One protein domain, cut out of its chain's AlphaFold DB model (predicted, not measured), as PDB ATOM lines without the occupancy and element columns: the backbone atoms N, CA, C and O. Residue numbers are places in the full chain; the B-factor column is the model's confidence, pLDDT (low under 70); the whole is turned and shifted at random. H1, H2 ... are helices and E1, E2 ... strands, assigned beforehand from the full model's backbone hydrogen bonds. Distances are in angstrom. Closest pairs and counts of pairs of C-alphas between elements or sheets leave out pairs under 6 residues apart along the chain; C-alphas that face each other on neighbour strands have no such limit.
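This is residues 19 to 122 of the 124 residues of a protein of Mongoliibacter sp (UniProt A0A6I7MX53). A strongly twisted wall of four strands has H1 slantwise over one face and H3 running beside its edge strand E4 on that same face, while the other face is bare of helices. The short helix H2 only grazes the sheet near the end of E1 and the start of E2; it follows the long stretch of residues 80 to 91, which has no named element, and a tight link of 4 residues joins it to E4. The printed part has 104 residues with three named helices and four named strands, in the order E1 E2 E3 H1 H2 E4 H3, and its class is mixed, helices and strands. The sheet runs E3, E2, E1, E4, antiparallel throughout. The whole is compact, with a radius of gyration of the C-alphas of 13.3 A, and flat in outline, spanning 39 by 33 by 18 A.

E1, residues 19 to 26, E2, residues 33 to 42, and E3, residues 45 to 51, form a meander, each strand the antiparallel neighbour of the one before. E1 and E2 are a hairpin, with N 24 and O 35 2.8 A apart, within hydrogen-bond range. E2 and E3 are a hairpin too, with N 38 and O 49 at 2.8 A. On the other side of E1 is E4, residues 101 to 103, an antiparallel edge strand with N 25 and O 101 at 2.8 A. H1, residues 71 to 79, is on the sheet at a height of 9.6 A. It lies over E1 and, only just, over E2, on which 3 of its C-alphas fall; on the local plane it stands at 47 degrees to E1. H3, residues 110 to 120, lies on the same face, beside the strands and over none of them, but only just: 2 of its C-alphas fall on E4. The closest C-alphas of E4 and H3 are those of Ala 102 and Glu 111, 5.0 A apart. H1 and H3 are close but not clearly touching, the C-alphas of Leu 71 and Leu 110 being closest at 7.0 A, with a steep tilt of 56 degrees, the same way. H2, residues 92 to 96, only grazes the sheet and is apart from H3. In H1, H2 and H3 every O i to N i+4 pair is within hydrogen-bond range.

E1 begins at C-alpha 19 (22.996, 18.188, 20.611) and is 21.1 A long. E2 is 28.6 A, E3 19.4 A, H1 12.2 A and H3 15.5 A, ending at C-alpha 120 (24.223, 13.807, -9.505).

The farthest C-alphas, Asp 43 and Gly 122, are 43.1 A apart. The printed part has no cut. The links E3 to H1 and H1 to H2 are long; residues 58 to 59 of the first pair antiparallel with residues 82 to 83 of the second. The mean pLDDT of the printed part is 94.7, and no printed residue is under 70.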
ATOM      1  N   ALA A  19      23.047  17.246  21.723       94.88
ATOM      2  CA  ALA A  19      22.996  18.188  20.611       94.88
ATOM      3  C   ALA A  19      22.528  17.479  19.336       94.88
ATOM      4  O   ALA A  19      22.943  16.356  19.065       94.88
ATOM      5  N   MET A  20      21.670  18.130  18.548       96.00
ATOM      6  CA  MET A  20      21.257  17.617  17.239       96.00
ATOM      7  C   MET A  20      22.327  17.969  16.206       96.00
ATOM      8  O   MET A  20      22.530  19.140  15.886       96.00
ATOM      9  N   VAL A  21      23.030  16.963  15.698       96.75
ATOM     10  CA  VAL A  21      24.171  17.146  14.794       96.75
ATOM     11  C   VAL A  21      23.721  17.285  13.353       96.75
ATOM     12  O   VAL A  21      24.270  18.117  12.627       96.75
ATOM     13  N   ALA A  22      22.745  16.482  12.939       98.06
ATOM     14  CA  ALA A  22      22.225  16.495  11.585       98.06
ATOM     15  C   ALA A  22      20.725  16.205  11.571       98.06
ATOM     16  O   ALA A  22      20.229  15.400  12.359       98.06
ATOM     17  N   LYS A  23      20.034  16.847  10.636       98.31
ATOM     18  CA  LYS A  23      18.643  16.586  10.292       98.31
ATOM     19  C   LYS A  23      18.599  16.079   8.856       98.31
ATOM     20  O   LYS A  23      19.161  16.730   7.979       98.31
ATOM     21  N   LEU A  24      17.978  14.927   8.628       98.12
ATOM     22  CA  LEU A  24      17.939  14.242   7.339       98.12
ATOM     23  C   LEU A  24      16.488  14.100   6.891       98.12
ATOM     24  O   LEU A  24      15.723  13.368   7.514       98.12
ATOM     25  N   LEU A  25      16.111  14.783   5.820       96.94
ATOM     26  CA  LEU A  25      14.799  14.656   5.200       96.94
ATOM     27  C   LEU A  25      14.907  13.765   3.963       96.94
ATOM     28  O   LEU A  25      15.819  13.934   3.157       96.94
ATOM     29  N   TYR A  26      13.967  12.842   3.783       95.25
ATOM     30  CA  TYR A  26      13.907  11.945   2.627       95.25
ATOM     31  C   TYR A  26      12.636  12.221   1.808       95.25
ATOM     32  O   TYR A  26      11.625  11.541   2.006       95.25
ATOM     33  N   PRO A  27      12.652  13.191   0.872       92.19
ATOM     34  CA  PRO A  27      11.460  13.608   0.125       92.19
ATOM     35  C   PRO A  27      10.813  12.496  -0.707       92.19
ATOM     36  O   PRO A  27       9.614  12.533  -0.970       92.19
ATOM     37  N   GLU A  28      11.607  11.516  -1.144       89.94
ATOM     38  CA  GLU A  28      11.148  10.390  -1.962       89.94
ATOM     39  C   GLU A  28      10.480   9.271  -1.152       89.94
ATOM     40  O   GLU A  28       9.870   8.370  -1.734       89.94
ATOM     41  N   SER A  29      10.593   9.303   0.175       86.81
ATOM     42  CA  SER A  29       9.871   8.373   1.040       86.81
ATOM     43  C   SER A  29       8.365   8.669   1.018       86.81
ATOM     44  O   SER A  29       7.930   9.772   0.686       86.81
ATOM     45  N   GLN A  30       7.542   7.680   1.379       75.81
ATOM     46  CA  GLN A  30       6.084   7.778   1.236       75.81
ATOM     47  C   GLN A  30       5.466   8.962   2.005       75.81
ATOM     48  O   GLN A  30       4.443   9.493   1.567       75.81
ATOM     49  N   TRP A  31       6.081   9.381   3.115       75.19
ATOM     50  CA  TRP A  31       5.570  10.433   3.998       75.19
ATOM     51  C   TRP A  31       6.517  11.624   4.176       75.19
ATOM     52  O   TRP A  31       6.197  12.523   4.951       75.19
ATOM     53  N   GLY A  32       7.642  11.674   3.455       72.38
ATOM     54  CA  GLY A  32       8.681  12.672   3.719       72.38
ATOM     55  C   GLY A  32       9.343  12.436   5.078       72.38
ATOM     56  O   GLY A  32       9.391  13.339   5.906       72.38
ATOM     57  N   GLU A  33       9.788  11.199   5.301       89.81
ATOM     58  CA  GLU A  33      10.452  10.725   6.510       89.81
ATOM     59  C   GLU A  33      11.623  11.623   6.902       89.81
ATOM     60  O   GLU A  33      12.413  12.076   6.066       89.81
ATOM     61  N   GLU A  34      11.742  11.824   8.207       95.00
ATOM     62  CA  GLU A  34      12.777  12.629   8.827       95.00
ATOM     63  C   GLU A  34      13.547  11.769   9.828       95.00
ATOM     64  O   GLU A  34      12.951  11.102  10.675       95.00
ATOM     65  N   ILE A  35      14.874  11.809   9.738       97.06
ATOM     66  CA  ILE A  35      15.784  11.171  10.685       97.06
ATOM     67  C   ILE A  35      16.666  12.260  11.286       97.06
ATOM     68  O   ILE A  35      17.348  12.998  10.573       97.06
ATOM     69  N   SER A  36      16.661  12.367  12.609       97.75
ATOM     70  CA  SER A  36      17.522  13.290  13.348       97.75
ATOM     71  C   SER A  36      18.655  12.523  14.013       97.75
ATOM     72  O   SER A  36      18.410  11.543  14.712       97.75
ATOM     73  N   ILE A  37      19.891  12.985  13.831       97.94
ATOM     74  CA  ILE A  37      21.071  12.423  14.491       97.94
ATOM     75  C   ILE A  37      21.444  13.317  15.666       97.94
ATOM     76  O   ILE A  37      21.774  14.494  15.493       97.94
ATOM     77  N   TYR A  38      21.437  12.736  16.855       97.06
ATOM     78  CA  TYR A  38      21.861  13.366  18.092       97.06
ATOM     79  C   TYR A  38      23.239  12.873  18.510       97.06
ATOM     80  O   TYR A  38      23.672  11.781  18.147       97.06
ATOM     81  N   VAL A  39      23.924  13.697  19.294       96.88
ATOM     82  CA  VAL A  39      25.157  13.335  19.984       96.88
ATOM     83  C   VAL A  39      25.050  13.692  21.456       96.88
ATOM     84  O   VAL A  39      24.555  14.765  21.811       96.88
ATOM     85  N   ASN A  40      25.564  12.816  22.306       95.75
ATOM     86  CA  ASN A  40      25.805  13.083  23.716       95.75
ATOM     87  C   ASN A  40      27.264  12.751  24.071       95.75
ATOM     88  O   ASN A  40      28.024  12.255  23.238       95.75
ATOM     89  N   VAL A  41      27.675  13.049  25.306       94.00
ATOM     90  CA  VAL A  41      28.990  12.635  25.818       94.00
ATOM     91  C   VAL A  41      28.813  11.693  26.995       94.00
ATOM     92  O   VAL A  41      28.247  12.074  28.018       94.00
ATOM     93  N   THR A  42      29.359  10.485  26.868       93.38
ATOM     94  CA  THR A  42      29.367   9.462  27.919       93.38
ATOM     95  C   THR A  42      30.788   8.931  28.096       93.38
ATOM     96  O   THR A  42      31.450   8.552  27.128       93.38
ATOM     97  N   ASP A  43      31.301   8.958  29.331       92.06
ATOM     98  CA  ASP A  43      32.667   8.531  29.678       92.06
ATOM     99  C   ASP A  43      33.769   9.148  28.790       92.06
ATOM    100  O   ASP A  43      34.769   8.514  28.449       92.06
ATOM    101  N   GLY A  44      33.574  10.411  28.393       90.25
ATOM    102  CA  GLY A  44      34.505  11.158  27.542       90.25
ATOM    103  C   GLY A  44      34.473  10.779  26.058       90.25
ATOM    104  O   GLY A  44      35.307  11.273  25.299       90.25
ATOM    105  N   ASN A  45      33.531   9.937  25.634       95.19
ATOM    106  CA  ASN A  45      33.286   9.627  24.231       95.19
ATOM    107  C   ASN A  45      32.013  10.321  23.747       95.19
ATOM    108  O   ASN A  45      31.067  10.488  24.510       95.19
ATOM    109  N   TYR A  46      32.003  10.705  22.476       96.19
ATOM    110  CA  TYR A  46      30.814  11.184  21.785       96.19
ATOM    111  C   TYR A  46      30.022   9.969  21.319       96.19
ATOM    112  O   TYR A  46      30.561   9.190  20.529       96.19
ATOM    113  N   CYS A  47      28.793   9.802  21.798       97.00
ATOM    114  CA  CYS A  47      27.914   8.717  21.367       97.00
ATOM    115  C   CYS A  47      26.783   9.297  20.520       97.00
ATOM    116  O   CYS A  47      26.213  10.332  20.869       97.00
ATOM    117  N   PHE A  48      26.503   8.652  19.395       97.50
ATOM    118  CA  PHE A  48      25.500   9.092  18.440       97.50
ATOM    119  C   PHE A  48      24.260   8.213  18.508       97.50
ATOM    120  O   PHE A  48      24.355   7.007  18.726       97.50
ATOM    121  N   GLU A  49      23.112   8.825  18.253       97.00
ATOM    122  CA  GLU A  49      21.823   8.148  18.162       97.00
ATOM    123  C   GLU A  49      21.037   8.749  16.995       97.00
ATOM    124  O   GLU A  49      20.984   9.972  16.847       97.00
ATOM    125  N   ALA A  50      20.450   7.899  16.154       97.44
ATOM    126  CA  ALA A  50      19.566   8.315  15.075       97.44
ATOM    127  C   ALA A  50      18.120   8.000  15.455       97.44
ATOM    128  O   ALA A  50      17.805   6.879  15.841       97.44
ATOM    129  N   ILE A  51      17.251   9.001  15.348       96.12
ATOM    130  CA  ILE A  51      15.851   8.919  15.759       96.12
ATOM    131  C   ILE A  51      14.976   9.265  14.562       96.12
ATOM    132  O   ILE A  51      15.120  10.340  13.974       96.12
ATOM    133  N   ASP A  52      14.053   8.367  14.237       94.69
ATOM    134  CA  ASP A  52      12.977   8.594  13.278       94.69
ATOM    135  C   ASP A  52      11.610   8.687  13.979       94.69
ATOM    136  O   ASP A  52      11.497   8.594  15.205       94.69
ATOM    137  N   PHE A  53      10.545   8.883  13.202       90.75
ATOM    138  CA  PHE A  53       9.186   8.985  13.741       90.75
ATOM    139  C   PHE A  53       8.659   7.665  14.332       90.75
ATOM    140  O   PHE A  53       7.834   7.682  15.248       90.75
ATOM    141  N   TYR A  54       9.112   6.523  13.811       90.75
ATOM    142  CA  TYR A  54       8.603   5.201  14.180       90.75
ATOM    143  C   TYR A  54       9.315   4.587  15.390       90.75
ATOM    144  O   TYR A  54       8.861   3.563  15.904       90.75
ATOM    145  N   GLY A  55      10.400   5.207  15.865       91.38
ATOM    146  CA  GLY A  55      11.226   4.666  16.941       91.38
ATOM    147  C   GLY A  55      11.999   3.426  16.499       91.38
ATOM    148  O   GLY A  55      12.162   2.494  17.290       91.38
ATOM    149  N   ASN A  56      12.415   3.382  15.230       94.75
ATOM    150  CA  ASN A  56      13.254   2.307  14.718       94.75
ATOM    151  C   ASN A  56      14.636   2.336  15.386       94.75
ATOM    152  O   ASN A  56      15.216   3.397  15.603       94.75
ATOM    153  N   ASP A  57      15.185   1.151  15.655       94.88
ATOM    154  CA  ASP A  57      16.561   0.987  16.133       94.88
ATOM    155  C   ASP A  57      17.538   1.146  14.955       94.88
ATOM    156  O   ASP A  57      17.889   0.174  14.274       94.88
ATOM    157  N   ILE A  58      17.885   2.402  14.654       96.62
ATOM    158  CA  ILE A  58      18.811   2.771  13.578       96.62
ATOM    159  C   ILE A  58      20.241   2.688  14.105       96.62
ATOM    160  O   ILE A  58      20.670   3.457  14.965       96.62
ATOM    161  N   LYS A  59      21.009   1.772  13.526       96.25
ATOM    162  CA  LYS A  59      22.410   1.538  13.854       96.25
ATOM    163  C   LYS A  59      23.296   2.540  13.135       96.25
ATOM    164  O   LYS A  59      23.177   2.740  11.926       96.25
ATOM    165  N   LEU A  60      24.233   3.114  13.882       96.62
ATOM    166  CA  LEU A  60      25.255   4.030  13.381       96.62
ATOM    167  C   LEU A  60      26.621   3.348  13.412       96.62
ATOM    168  O   LEU A  60      26.926   2.606  14.339       96.62
ATOM    169  N   ASN A  61      27.482   3.600  12.427       92.75
ATOM    170  CA  ASN A  61      28.817   3.006  12.409       92.75
ATOM    171  C   ASN A  61      29.910   4.063  12.167       92.75
ATOM    172  O   ASN A  61      30.052   4.546  11.044       92.75
ATOM    173  N   PRO A  62      30.730   4.400  13.180       93.00
ATOM    174  CA  PRO A  62      30.671   3.942  14.574       93.00
ATOM    175  C   PRO A  62      29.572   4.650  15.392       93.00
ATOM    176  O   PRO A  62      29.341   5.842  15.219       93.00
ATOM    177  N   GLU A  63      28.979   3.958  16.370       93.88
ATOM    178  CA  GLU A  63      28.040   4.562  17.341       93.88
ATOM    179  C   GLU A  63      28.741   5.503  18.330       93.88
ATOM    180  O   GLU A  63      28.116   6.342  18.972       93.88
ATOM    181  N   THR A  64      30.054   5.349  18.522       96.12
ATOM    182  CA  THR A  64      30.814   6.092  19.530       96.12
ATOM    183  C   THR A  64      32.221   6.420  19.049       96.12
ATOM    184  O   THR A  64      32.920   5.575  18.489       96.12
ATOM    185  N   VAL A  65      32.674   7.646  19.317       96.69
ATOM    186  CA  VAL A  65      34.003   8.142  18.928       96.69
ATOM    187  C   VAL A  65      34.668   8.937  20.050       96.69
ATOM    188  O   VAL A  65      34.024   9.605  20.852       96.69
ATOM    189  N   LYS A  66      36.004   8.928  20.087       95.62
ATOM    190  CA  LYS A  66      36.792   9.661  21.101       95.62
ATOM    191  C   LYS A  66      36.955  11.153  20.815       95.62
ATOM    192  O   LYS A  66      37.413  11.906  21.668       95.62
ATOM    193  N   LYS A  67      36.697  11.573  19.581       95.94
ATOM    194  CA  LYS A  67      36.874  12.952  19.123       95.94
ATOM    195  C   LYS A  67      35.709  13.307  18.215       95.94
ATOM    196  O   LYS A  67      35.247  12.435  17.493       95.94
ATOM    197  N   ILE A  68      35.324  14.579  18.211       96.25
ATOM    198  CA  ILE A  68      34.363  15.135  17.252       96.25
ATOM    199  C   ILE A  68      34.752  14.679  15.837       96.25
ATOM    200  O   ILE A  68      35.926  14.841  15.498       96.25
ATOM    201  N   PRO A  69      33.839  14.091  15.049       97.00
ATOM    202  CA  PRO A  69      34.157  13.624  13.709       97.00
ATOM    203  C   PRO A  69      34.502  14.783  12.762       97.00
ATOM    204  O   PRO A  69      34.175  15.942  13.008       97.00
ATOM    205  N   THR A  70      35.214  14.496  11.679       98.31
ATOM    206  CA  THR A  70      35.275  15.403  10.528       98.31
ATOM    207  C   THR A  70      33.960  15.361   9.747       98.31
ATOM    208  O   THR A  70      33.135  14.465   9.938       98.31
ATOM    209  N   LEU A  71      33.767  16.302   8.819       98.50
ATOM    210  CA  LEU A  71      32.646  16.258   7.879       98.50
ATOM    211  C   LEU A  71      32.598  14.918   7.129       98.50
ATOM    212  O   LEU A  71      31.525  14.342   6.977       98.50
ATOM    213  N   GLN A  72      33.748  14.405   6.684       98.31
ATOM    214  CA  GLN A  72      33.820  13.110   6.008       98.31
ATOM    215  C   GLN A  72      33.363  11.954   6.903       98.31
ATOM    216  O   GLN A  72      32.628  11.083   6.444       98.31
ATOM    217  N   GLU A  73      33.782  11.942   8.170       98.00
ATOM    218  CA  GLU A  73      33.374  10.918   9.137       98.00
ATOM    219  C   GLU A  73      31.863  10.992   9.424       98.00
ATOM    220  O   GLU A  73      31.212   9.953   9.503       98.00
ATOM    221  N   LEU A  74      31.279  12.197   9.497       98.06
ATOM    222  CA  LEU A  74      29.826  12.368   9.630       98.06
ATOM    223  C   LEU A  74      29.068  11.889   8.382       98.06
ATOM    224  O   LEU A  74      28.055  11.208   8.510       98.06
ATOM    225  N   ILE A  75      29.550  12.219   7.179       98.25
ATOM    226  CA  ILE A  75      28.960  11.731   5.921       98.25
ATOM    227  C   ILE A  75      28.969  10.203   5.899       98.25
ATOM    228  O   ILE A  75      27.954   9.594   5.578       98.25
ATOM    229  N   PHE A  76      30.092   9.586   6.271       97.69
ATOM    230  CA  PHE A  76      30.194   8.132   6.344       97.69
ATOM    231  C   PHE A  76      29.188   7.542   7.339       97.69
ATOM    232  O   PHE A  76      28.495   6.583   7.009       97.69
ATOM    233  N   LEU A  77      29.051   8.143   8.523       97.38
ATOM    234  CA  LEU A  77      28.069   7.725   9.524       97.38
ATOM    235  C   LEU A  77      26.628   7.786   8.981       97.38
ATOM    236  O   LEU A  77      25.870   6.844   9.188       97.38
ATOM    237  N   ILE A  78      26.269   8.841   8.239       97.88
ATOM    238  CA  ILE A  78      24.947   8.990   7.597       97.88
ATOM    239  C   ILE A  78      24.739   7.952   6.484       97.88
ATOM    240  O   ILE A  78      23.670   7.363   6.368       97.88
ATOM    241  N   GLU A  79      25.743   7.730   5.635       96.88
ATOM    242  CA  GLU A  79      25.622   6.842   4.469       96.88
ATOM    243  C   GLU A  79      25.686   5.351   4.819       96.88
ATOM    244  O   GLU A  79      25.353   4.512   3.984       96.88
ATOM    245  N   THR A  80      26.123   5.018   6.035       96.50
ATOM    246  CA  THR A  80      26.240   3.636   6.521       96.50
ATOM    247  C   THR A  80      25.217   3.279   7.595       96.50
ATOM    248  O   THR A  80      25.360   2.237   8.236       96.50
ATOM    249  N   MET A  81      24.195   4.120   7.785       97.00
ATOM    250  CA  MET A  81      23.067   3.798   8.656       97.00
ATOM    251  C   MET A  81      22.395   2.499   8.215       97.00
ATOM    252  O   MET A  81      22.216   2.256   7.021       97.00
ATOM    253  N   ASP A  82      21.997   1.693   9.191       95.81
ATOM    254  CA  ASP A  82      21.359   0.401   8.954       95.81
ATOM    255  C   ASP A  82      20.279   0.134  10.005       95.81
ATOM    256  O   ASP A  82      20.265   0.743  11.074       95.81
ATOM    257  N   VAL A  83      19.371  -0.791   9.727       95.06
ATOM    258  CA  VAL A  83      18.299  -1.201  10.645       95.06
ATOM    259  C   VAL A  83      18.184  -2.717  10.667       95.06
ATOM    260  O   VAL A  83      18.586  -3.407   9.735       95.06
ATOM    261  N   ASN A  84      17.607  -3.271  11.733       93.06
ATOM    262  CA  ASN A  84      17.240  -4.685  11.714       93.06
ATOM    263  C   ASN A  84      15.948  -4.892  10.894       93.06
ATOM    264  O   ASN A  84      14.889  -4.443  11.345       93.06
ATOM    265  N   PRO A  85      15.989  -5.623   9.762       88.56
ATOM    266  CA  PRO A  85      14.830  -5.788   8.887       88.56
ATOM    267  C   PRO A  85      13.674  -6.565   9.524       88.56
ATOM    268  O   PRO A  85      12.519  -6.415   9.137       88.56
ATOM    269  N   GLU A  86      13.950  -7.387  10.539       90.81
ATOM    270  CA  GLU A  86      12.907  -8.152  11.232       90.81
ATOM    271  C   GLU A  86      12.038  -7.280  12.151       90.81
ATOM    272  O   GLU A  86      10.923  -7.668  12.501       90.81
ATOM    273  N   THR A  87      12.546  -6.114  12.559       90.75
ATOM    274  CA  THR A  87      11.883  -5.210  13.513       90.75
ATOM    275  C   THR A  87      11.578  -3.831  12.932       90.75
ATOM    276  O   THR A  87      10.915  -3.035  13.596       90.75
ATOM    277  N   ALA A  88      12.056  -3.548  11.719       90.94
ATOM    278  CA  ALA A  88      11.907  -2.272  11.038       90.94
ATOM    279  C   ALA A  88      10.435  -1.943  10.723       90.94
ATOM    280  O   ALA A  88       9.655  -2.784  10.272       90.94
ATOM    281  N   GLN A  89      10.058  -0.683  10.930       89.00
ATOM    282  CA  GLN A  89       8.738  -0.124  10.643       89.00
ATOM    283  C   GLN A  89       8.837   1.022   9.631       89.00
ATOM    284  O   GLN A  89       9.908   1.585   9.409       89.00
ATOM    285  N   GLY A  90       7.717   1.364   8.988       86.25
ATOM    286  CA  GLY A  90       7.649   2.536   8.104       86.25
ATOM    287  C   GLY A  90       8.473   2.432   6.816       86.25
ATOM    288  O   GLY A  90       8.730   3.444   6.178       86.25
ATOM    289  N   ASN A  91       8.889   1.224   6.413       89.12
ATOM    290  CA  ASN A  91       9.815   1.000   5.294       89.12
ATOM    291  C   ASN A  91      11.151   1.753   5.446       89.12
ATOM    292  O   ASN A  91      11.743   2.161   4.446       89.12
ATOM    293  N   VAL A  92      11.640   1.919   6.681       91.62
ATOM    294  CA  VAL A  92      12.879   2.658   6.970       91.62
ATOM    295  C   VAL A  92      14.093   2.129   6.195       91.62
ATOM    296  O   VAL A  92      14.930   2.919   5.786       91.62
ATOM    297  N   GLU A  93      14.160   0.836   5.866       91.69
ATOM    298  CA  GLU A  93      15.205   0.286   4.981       91.69
ATOM    299  C   GLU A  93      15.248   0.982   3.613       91.69
ATOM    300  O   GLU A  93      16.310   1.352   3.113       91.69
ATOM    301  N   LEU A  94      14.075   1.193   3.007       90.38
ATOM    302  CA  LEU A  94      13.971   1.892   1.732       90.38
ATOM    303  C   LEU A  94      14.312   3.373   1.908       90.38
ATOM    304  O   LEU A  94      14.998   3.936   1.056       90.38
ATOM    305  N   THR A  95      13.894   3.984   3.018       92.75
ATOM    306  CA  THR A  95      14.269   5.360   3.372       92.75
ATOM    307  C   THR A  95      15.790   5.508   3.455       92.75
ATOM    308  O   THR A  95      16.347   6.364   2.771       92.75
ATOM    309  N   LEU A  96      16.481   4.629   4.188       93.75
ATOM    310  CA  LEU A  96      17.941   4.646   4.341       93.75
ATOM    311  C   LEU A  96      18.693   4.382   3.027       93.75
ATOM    312  O   LEU A  96      19.811   4.861   2.861       93.75
ATOM    313  N   SER A  97      18.073   3.693   2.061       92.44
ATOM    314  CA  SER A  97      18.635   3.536   0.709       92.44
ATOM    315  C   SER A  97      18.591   4.820  -0.141       92.44
ATOM    316  O   SER A  97      19.242   4.899  -1.187       92.44
ATOM    317  N   GLY A  98      17.813   5.818   0.289       93.56
ATOM    318  CA  GLY A  98      17.680   7.113  -0.366       93.56
ATOM    319  C   GLY A  98      18.852   8.063  -0.101       93.56
ATOM    320  O   GLY A  98      19.784   7.777   0.647       93.56
ATOM    321  N   ILE A  99      18.797   9.241  -0.723       96.56
ATOM    322  CA  ILE A  99      19.783  10.311  -0.517       96.56
ATOM    323  C   ILE A  99      19.070  11.455   0.206       96.56
ATOM    324  O   ILE A  99      18.227  12.087  -0.424       96.56
ATOM    325  N   PRO A 100      19.369  11.754   1.477       97.25
ATOM    326  CA  PRO A 100      18.629  12.776   2.206       97.25
ATOM    327  C   PRO A 100      18.949  14.192   1.718       97.25
ATOM    328  O   PRO A 100      20.032  14.457   1.194       97.25
ATOM    329  N   GLU A 101      18.024  15.117   1.942       97.75
ATOM    330  CA  GLU A 101      18.333  16.531   2.155       97.75
ATOM    331  C   GLU A 101      18.850  16.668   3.593       97.75
ATOM    332  O   GLU A 101      18.161  16.289   4.540       97.75
ATOM    333  N   ALA A 102      20.090  17.127   3.762       97.94
ATOM    334  CA  ALA A 102      20.767  17.121   5.056       97.94
ATOM    335  C   ALA A 102      21.069  18.539   5.539       97.94
ATOM    336  O   ALA A 102      21.672  19.323   4.815       97.94
ATOM    337  N   GLU A 103      20.742  18.838   6.792       98.12
ATOM    338  CA  GLU A 103      21.042  20.118   7.435       98.12
ATOM    339  C   GLU A 103      21.869  19.900   8.704       98.12
ATOM    340  O   GLU A 103      21.682  18.919   9.428       98.12
ATOM    341  N   SER A 104      22.789  20.821   9.001       97.69
ATOM    342  CA  SER A 104      23.559  20.816  10.247       97.69
ATOM    343  C   SER A 104      23.940  22.229  10.666       97.69
ATOM    344  O   SER A 104      24.474  22.999   9.872       97.69
ATOM    345  N   ALA A 105      23.746  22.544  11.948       96.00
ATOM    346  CA  ALA A 105      24.243  23.787  12.538       96.00
ATOM    347  C   ALA A 105      25.769  23.777  12.756       96.00
ATOM    348  O   ALA A 105      26.375  24.832  12.934       96.00
ATOM    349  N   PHE A 106      26.392  22.593  12.752       97.00
ATOM    350  CA  PHE A 106      27.808  22.414  13.077       97.00
ATOM    351  C   PHE A 106      28.678  22.195  11.844       97.00
ATOM    352  O   PHE A 106      29.839  22.594  11.856       97.00
ATOM    353  N   TYR A 107      28.139  21.582  10.788       97.94
ATOM    354  CA  TYR A 107      28.877  21.232   9.573       97.94
ATOM    355  C   TYR A 107      28.379  22.043   8.368       97.94
ATOM    356  O   TYR A 107      27.439  21.617   7.695       97.94
ATOM    357  N   PRO A 108      29.019  23.182   8.038       97.06
ATOM    358  CA  PRO A 108      28.497  24.133   7.052       97.06
ATOM    359  C   PRO A 108      28.432  23.586   5.618       97.06
ATOM    360  O   PRO A 108      27.632  24.055   4.817       97.06
ATOM    361  N   ASP A 109      29.263  22.595   5.281       98.38
ATOM    362  CA  ASP A 109      29.300  21.996   3.942       98.38
ATOM    363  C   ASP A 109      28.444  20.713   3.816       98.38
ATOM    364  O   ASP A 109      28.407  20.118   2.736       98.38
ATOM    365  N   LEU A 110      27.751  20.274   4.880       98.56
ATOM    366  CA  LEU A 110      26.945  19.043   4.856       98.56
ATOM    367  C   LEU A 110      25.790  19.137   3.848       98.56
ATOM    368  O   LEU A 110      25.650  18.273   2.981       98.56
ATOM    369  N   GLU A 111      25.012  20.218   3.926       98.31
ATOM    370  CA  GLU A 111      23.887  20.483   3.020       98.31
ATOM    371  C   GLU A 111      24.350  20.526   1.569       98.31
ATOM    372  O   GLU A 111      23.751  19.916   0.677       98.31
ATOM    373  N   ARG A 112      25.483  21.190   1.331       98.19
ATOM    374  CA  ARG A 112      26.081  21.279   0.005       98.19
ATOM    375  C   ARG A 112      26.461  19.902  -0.540       98.19
ATOM    376  O   ARG A 112      26.163  19.633  -1.702       98.19
ATOM    377  N   TYR A 113      27.100  19.049   0.265       98.50
ATOM    378  CA  TYR A 113      27.480  17.695  -0.150       98.50
ATOM    379  C   TYR A 113      26.261  16.887  -0.605       98.50
ATOM    380  O   TYR A 113      26.238  16.385  -1.731       98.50
ATOM    381  N   PHE A 114      25.224  16.813   0.231       98.25
ATOM    382  CA  PHE A 114      24.027  16.038  -0.089       98.25
ATOM    383  C   PHE A 114      23.228  16.648  -1.244       98.25
ATOM    384  O   PHE A 114      22.763  15.911  -2.108       98.25
ATOM    385  N   THR A 115      23.174  17.976  -1.361       97.94
ATOM    386  CA  THR A 115      22.568  18.661  -2.517       97.94
ATOM    387  C   THR A 115      23.290  18.327  -3.825       97.94
ATOM    388  O   THR A 115      22.655  18.045  -4.843       97.94
ATOM    389  N   GLU A 116      24.628  18.364  -3.838       97.56
ATOM    390  CA  GLU A 116      25.421  17.996  -5.019       97.56
ATOM    391  C   GLU A 116      25.253  16.500  -5.353       97.56
ATOM    392  O   GLU A 116      25.095  16.151  -6.528       97.56
ATOM    393  N   LYS A 117      25.180  15.628  -4.336       97.44
ATOM    394  CA  LYS A 117      24.911  14.192  -4.499       97.44
ATOM    395  C   LYS A 117      23.514  13.933  -5.076       97.44
ATOM    396  O   LYS A 117      23.406  13.231  -6.077       97.44
ATOM    397  N   ARG A 118      22.454  14.538  -4.528       96.88
ATOM    398  CA  ARG A 118      21.074  14.430  -5.049       96.88
ATOM    399  C   ARG A 118      21.008  14.824  -6.526       96.88
ATOM    400  O   ARG A 118      20.540  14.034  -7.348       96.88
ATOM    401  N   LYS A 119      21.602  15.967  -6.890       96.81
ATOM    402  CA  LYS A 119      21.696  16.432  -8.289       96.81
ATOM    403  C   LYS A 119      22.407  15.436  -9.202       96.81
ATOM    404  O   LYS A 119      21.964  15.233 -10.330       96.81
ATOM    405  N   HIS A 120      23.490  14.813  -8.734       96.69
ATOM    406  CA  HIS A 120      24.223  13.807  -9.505       96.69
ATOM    407  C   HIS A 120      23.349  12.597  -9.874       96.69
ATOM    408  O   HIS A 120      23.451  12.089 -10.987       96.69
ATOM    409  N   TYR A 121      22.450  12.188  -8.976       95.31
ATOM    410  CA  TYR A 121      21.501  11.091  -9.197       95.31
ATOM    411  C   TYR A 121      20.170  11.536  -9.833       95.31
ATOM    412  O   TYR A 121      19.250  10.731  -9.962       95.31
ATOM    413  N   GLY A 122      20.052  12.798 -10.262       94.62
ATOM    414  CA  GLY A 122      18.839  13.331 -10.893       94.62
ATOM    415  C   GLY A 122      17.676  13.582  -9.926       94.62
ATOM    416  O   GLY A 122      16.543  13.763 -10.378       94.62
TER     417      GLY A 122